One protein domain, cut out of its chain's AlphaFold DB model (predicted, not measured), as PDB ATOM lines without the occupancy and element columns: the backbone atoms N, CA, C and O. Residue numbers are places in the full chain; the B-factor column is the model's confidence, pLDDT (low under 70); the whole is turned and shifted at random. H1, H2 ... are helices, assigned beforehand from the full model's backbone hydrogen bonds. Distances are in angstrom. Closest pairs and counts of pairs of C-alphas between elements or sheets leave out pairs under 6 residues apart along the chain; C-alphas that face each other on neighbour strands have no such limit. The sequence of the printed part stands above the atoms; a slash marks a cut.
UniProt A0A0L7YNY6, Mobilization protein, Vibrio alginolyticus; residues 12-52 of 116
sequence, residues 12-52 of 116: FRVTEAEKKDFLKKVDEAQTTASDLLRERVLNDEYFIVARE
ATOM      1  N   PHE A  12     215.863 233.779 264.505       86.88
ATOM      2  CA  PHE A  12     216.384 234.761 265.449       86.88
ATOM      3  C   PHE A  12     216.231 234.217 266.872       86.88
ATOM      4  O   PHE A  12     215.373 233.374 267.140       86.88
ATOM      5  N   ARG A  13     217.121 234.639 267.773       93.62
ATOM      6  CA  ARG A  13     217.063 234.241 269.184       93.62
ATOM      7  C   ARG A  13     216.069 235.135 269.918       93.62
ATOM      8  O   ARG A  13     216.019 236.328 269.646       93.62
ATOM      9  N   VAL A  14     215.332 234.543 270.850       93.62
ATOM     10  CA  VAL A  14     214.365 235.219 271.719       93.62
ATOM     11  C   VAL A  14     214.558 234.760 273.157       93.62
ATOM     12  O   VAL A  14     215.051 233.657 273.409       93.62
ATOM     13  N   THR A  15     214.156 235.604 274.092       97.19
ATOM     14  CA  THR A  15     214.012 235.275 275.509       97.19
ATOM     15  C   THR A  15     212.805 234.360 275.744       97.19
ATOM     16  O   THR A  15     211.944 234.180 274.877       97.19
ATOM     17  N   GLU A  16     212.713 233.776 276.941       96.31
ATOM     18  CA  GLU A  16     211.559 232.952 277.326       96.31
ATOM     19  C   GLU A  16     210.248 233.747 277.337       96.31
ATOM     20  O   GLU A  16     209.218 233.236 276.892       96.31
ATOM     21  N   ALA A  17     210.295 235.002 277.792       96.12
ATOM     22  CA  ALA A  17     209.139 235.896 277.821       96.12
ATOM     23  C   ALA A  17     208.637 236.201 276.402       96.12
ATOM     24  O   ALA A  17     207.470 235.967 276.098       96.12
ATOM     25  N   GLU A  18     209.536 236.602 275.500       94.25
ATOM     26  CA  GLU A  18     209.198 236.868 274.096       94.25
ATOM     27  C   GLU A  18     208.641 235.624 273.394       94.25
ATOM     28  O   GLU A  18     207.688 235.715 272.619       94.25
ATOM     29  N   LYS A  19     209.192 234.436 273.691       94.81
ATOM     30  CA  LYS A  19     208.659 233.173 273.172       94.81
ATOM     31  C   LYS A  19     207.233 232.919 273.663       94.81
ATOM     32  O   LYS A  19     206.391 232.505 272.869       94.81
ATOM     33  N   LYS A  20     206.956 233.146 274.950       96.06
ATOM     34  CA  LYS A  20     205.618 232.969 275.534       96.06
ATOM     35  C   LYS A  20     204.602 233.916 274.891       96.06
ATOM     36  O   LYS A  20     203.528 233.469 274.496       96.06
ATOM     37  N   ASP A  21     204.964 235.184 274.733       95.50
ATOM     38  CA  ASP A  21     204.104 236.191 274.106       95.50
ATOM     39  C   ASP A  21     203.832 235.865 272.636       95.50
ATOM     40  O   ASP A  21     202.702 235.987 272.161       95.50
ATOM     41  N   PHE A  22     204.849 235.396 271.910       92.44
ATOM     42  CA  PHE A  22     204.680 234.935 270.537       92.44
ATOM     43  C   PHE A  22     203.731 233.732 270.448       92.44
ATOM     44  O   PHE A  22     202.827 233.736 269.618       92.44
ATOM     45  N   LEU A  23     203.875 232.731 271.323       93.94
ATOM     46  CA  LEU A  23     202.979 231.569 271.344       93.94
ATOM     47  C   LEU A  23     201.523 231.952 271.647       93.94
ATOM     48  O   LEU A  23     200.621 231.374 271.050       93.94
ATOM     49  N   LYS A  24     201.288 232.957 272.500       95.62
ATOM     50  CA  LYS A  24     199.941 233.498 272.742       95.62
ATOM     51  C   LYS A  24     199.321 234.063 271.459       95.62
ATOM     52  O   LYS A  24     198.174 233.770 271.159       95.62
ATOM     53  N   LYS A  25     200.098 234.810 270.667       92.56
ATOM     54  CA  LYS A  25     199.643 235.347 269.371       92.56
ATOM     55  C   LYS A  25     199.329 234.246 268.358       92.56
ATOM     56  O   LYS A  25     198.407 234.396 267.569       92.56
ATOM     57  N   VAL A  26     200.101 233.157 268.366       93.94
ATOM     58  CA  VAL A  26     199.861 231.984 267.506       93.94
ATOM     59  C   VAL A  26     198.535 231.311 267.854       93.94
ATOM     60  O   VAL A  26     197.768 230.990 266.948       93.94
ATOM     61  N   ASP A  27     198.257 231.149 269.148       94.31
ATOM     62  CA  ASP A  27     197.001 230.586 269.649       94.31
ATOM     63  C   ASP A  27     195.798 231.477 269.290       94.31
ATOM     64  O   ASP A  27     194.830 231.014 268.691       94.31
ATOM     65  N   GLU A  28     195.909 232.786 269.541       93.38
ATOM     66  CA  GLU A  28     194.880 233.778 269.195       93.38
ATOM     67  C   GLU A  28     194.597 233.840 267.683       93.38
ATOM     68  O   GLU A  28     193.452 234.024 267.277       93.38
ATOM     69  N   ALA A  29     195.625 233.662 266.846       89.25
ATOM     70  CA  ALA A  29     195.513 233.658 265.388       89.25
ATOM     71  C   ALA A  29     195.108 232.294 264.795       89.25
ATOM     72  O   ALA A  29     194.989 232.182 263.576       89.25
ATOM     73  N   GLN A  30     194.914 231.263 265.630       93.06
ATOM     74  CA  GLN A  30     194.484 229.913 265.233       93.06
ATOM     75  C   GLN A  30     195.298 229.313 264.073       93.06
ATOM     76  O   GLN A  30     194.765 228.669 263.170       93.06
ATOM     77  N   THR A  31     196.612 229.527 264.089       92.50
ATOM     78  CA  THR A  31     197.519 229.126 263.007       92.50
ATOM     79  C   THR A  31     198.780 228.472 263.568       92.50
ATOM     80  O   THR A  31     198.932 228.310 264.778       92.50
ATOM     81  N   THR A  32     199.713 228.060 262.709       92.44
ATOM     82  CA  THR A  32     201.017 227.564 263.165       92.44
ATOM     83  C   THR A  32     202.002 228.714 263.346       92.44
ATOM     84  O   THR A  32     201.939 229.726 262.651       92.44
ATOM     85  N   ALA A  33     202.991 228.539 264.225       89.56
ATOM     86  CA  ALA A  33     204.080 229.504 264.389       89.56
ATOM     87  C   ALA A  33     204.774 229.849 263.058       89.56
ATOM     88  O   ALA A  33     205.100 231.005 262.799       89.56
ATOM     89  N   SER A  34     204.979 228.841 262.207       88.81
ATOM     90  CA  SER A  34     205.619 229.003 260.899       88.81
ATOM     91  C   SER A  34     204.756 229.787 259.919       88.81
ATOM     92  O   SER A  34     205.297 230.516 259.091       88.81
ATOM     93  N   ASP A  35     203.437 229.615 259.976       89.00
ATOM     94  CA  ASP A  35     202.512 230.296 259.076       89.00
ATOM     95  C   ASP A  35     202.254 231.726 259.537       89.00
ATOM     96  O   ASP A  35     202.348 232.627 258.707       89.00
ATOM     97  N   LEU A  36     202.105 231.956 260.846       88.88
ATOM     98  CA  LEU A  36     202.036 233.306 261.407       88.88
ATOM     99  C   LEU A  36     203.299 234.108 261.086       88.88
ATOM    100  O   LEU A  36     203.213 235.243 260.633       88.88
ATOM    101  N   LEU A  37     204.489 233.527 261.279       88.06
ATOM    102  CA  LEU A  37     205.738 234.206 260.922       88.06
ATOM    103  C   LEU A  37     205.820 234.475 259.423       88.06
ATOM    104  O   LEU A  37     206.280 235.536 259.028       88.06
ATOM    105  N   ARG A  38     205.383 233.539 258.578       86.56
ATOM    106  CA  ARG A  38     205.421 233.740 257.129       86.56
ATOM    107  C   ARG A  38     204.501 234.872 256.697       86.56
ATOM    108  O   ARG A  38     204.930 235.710 255.917       86.56
ATOM    109  N   GLU A  39     203.283 234.902 257.222       85.44
ATOM    110  CA  GLU A  39     202.325 235.976 256.982       85.44
ATOM    111  C   GLU A  39     202.910 237.324 257.423       85.44
ATOM    112  O   GLU A  39     203.071 238.222 256.605       85.44
ATOM    113  N   ARG A  40     203.359 237.432 258.677       84.88
ATOM    114  CA  ARG A  40     203.819 238.708 259.248       84.88
ATOM    115  C   ARG A  40     205.190 239.180 258.767       84.88
ATOM    116  O   ARG A  40     205.500 240.357 258.877       84.88
ATOM    117  N   VAL A  41     206.047 238.281 258.280       82.31
ATOM    118  CA  VAL A  41     207.400 238.636 257.807       82.31
ATOM    119  C   VAL A  41     207.459 238.799 256.291       82.31
ATOM    120  O   VAL A  41     208.271 239.593 255.818       82.31
ATOM    121  N   LEU A  42     206.659 238.043 255.527       81.88
ATOM    122  CA  LEU A  42     206.709 238.053 254.058       81.88
ATOM    123  C   LEU A  42     205.509 238.742 253.397       81.88
ATOM    124  O   LEU A  42     205.666 239.202 252.270       81.88
ATOM    125  N   ASN A  43     204.340 238.785 254.051       75.62
ATOM    126  CA  ASN A  43     203.106 239.296 253.440       75.62
ATOM    127  C   ASN A  43     202.621 240.624 254.039       75.62
ATOM    128  O   ASN A  43     201.899 241.341 253.351       75.62
ATOM    129  N   ASP A  44     202.980 240.955 255.283       67.12
ATOM    130  CA  ASP A  44     202.652 242.267 255.852       67.12
ATOM    131  C   ASP A  44     203.413 243.381 255.114       67.12
ATOM    132  O   ASP A  44     204.623 243.291 254.885       67.12
ATOM    133  N   GLU A  45     202.704 244.464 254.781       56.16
ATOM    134  CA  GLU A  45     203.315 245.727 254.369       56.16
ATOM    135  C   GLU A  45     204.231 246.205 255.501       56.16
ATOM    136  O   GLU A  45     203.777 246.572 256.586       56.16
ATOM    137  N   TYR A  46     205.545 246.151 255.279       61.22
ATOM    138  CA  TYR A  46     206.522 246.585 256.267       61.22
ATOM    139  C   TYR A  46     206.200 248.004 256.754       61.22
ATOM    140  O   TYR A  46     206.327 248.971 256.004       61.22
ATOM    141  N   PHE A  47     205.919 248.162 258.050       56.84
ATOM    142  CA  PHE A  47     206.179 249.430 258.719       56.84
ATOM    143  C   PHE A  47     207.697 249.566 258.813       56.84
ATOM    144  O   PHE A  47     208.320 249.150 259.794       56.84
ATOM    145  N   ILE A  48     208.318 250.105 257.762       59.59
ATOM    146  CA  ILE A  48     209.695 250.578 257.850       59.59
ATOM    147  C   ILE A  48     209.656 251.743 258.835       59.59
ATOM    148  O   ILE A  48     209.398 252.886 258.470       59.59
ATOM    149  N   VAL A  49     209.887 251.446 260.113       60.62
ATOM    150  CA  VAL A  49     210.272 252.473 261.073       60.62
ATOM    151  C   VAL A  49     211.612 252.970 260.563       60.62
ATOM    152  O   VAL A  49     212.616 252.265 260.699       60.62
ATOM    153  N   ALA A  50     211.601 254.123 259.892       59.44
ATOM    154  CA  ALA A  50     212.803 254.798 259.445       59.44
ATOM    155  C   ALA A  50     213.700 254.969 260.673       59.44
ATOM    156  O   ALA A  50     213.448 255.793 261.548       59.44
ATOM    157  N   ARG A  51     214.702 254.101 260.790       65.44
ATOM    158  CA  ARG A  51     215.781 254.305 261.743       65.44
ATOM    159  C   ARG A  51     216.606 255.432 261.162       65.44
ATOM    160  O   ARG A  51     216.824 255.432 259.948       65.44
ATOM    161  N   GLU A  52     217.047 256.361 262.004       65.56
ATOM    162  CA  GLU A  52     217.978 257.377 261.532       65.56
ATOM    163  C   GLU A  52     219.128 256.677 260.799       65.56
ATOM    164  O   GLU A  52     219.654 255.668 261.305       65.56
TER     165      GLU A  52
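This is residues 12 to 52 of the 116 residues of the protein "Mobilization protein" of Vibrio alginolyticus (UniProt A0A0L7YNY6). Two helices meet at their ends and make an L, with H1 as one arm and H2 as the other, and a tail beyond H2 runs on away from the corner. The corner is the tight link between them; residues 38 to 52, of which 38 to 43 belong to H2, stand free, and so do residues 15 to 21, of which 16 to 21 belong to H1. The printed part has 41 residues with two named helices, H1 then H2, and no named strand; its class is all helix. It is loose, with a radius of gyration of the C-alphas of 12.0 A, and spans 33 by 23 by 16 A.

Start with H1, residues 16 to 28, then pass the tight link of 4 residues to H2, residues 33 to 43. The two helices only just touch, and only at the corner by their link, with 3 pairs of C-alphas within 8 A. H1 touches H2 with residues 23 to 26 alone. Look at Val 26 and Ala 33 for the closest C-alphas of the two helices, 5.8 A apart. Their lines stand about perpendicular, at 83 degrees, and their centres are 13.9 A apart. In both H1 and H2 you will find each backbone O i to N i+4 pair within hydrogen-bond range.

Find C-alpha 16 at (211.559, 232.952, 277.326); from there H1 runs 18.6 A to C-alpha 28 at (194.880, 233.778, 269.195). H2 measures 14.7 A from C-alpha 33 to C-alpha 43, which you will find at (203.106, 239.296, 253.440).

The two C-alphas farthest apart are those of Gln 30 and Glu 52, 36.3 A. The printed part has no cut. The mean pLDDT of the printed part is 84.4, and residues 44 to 52 are under 70.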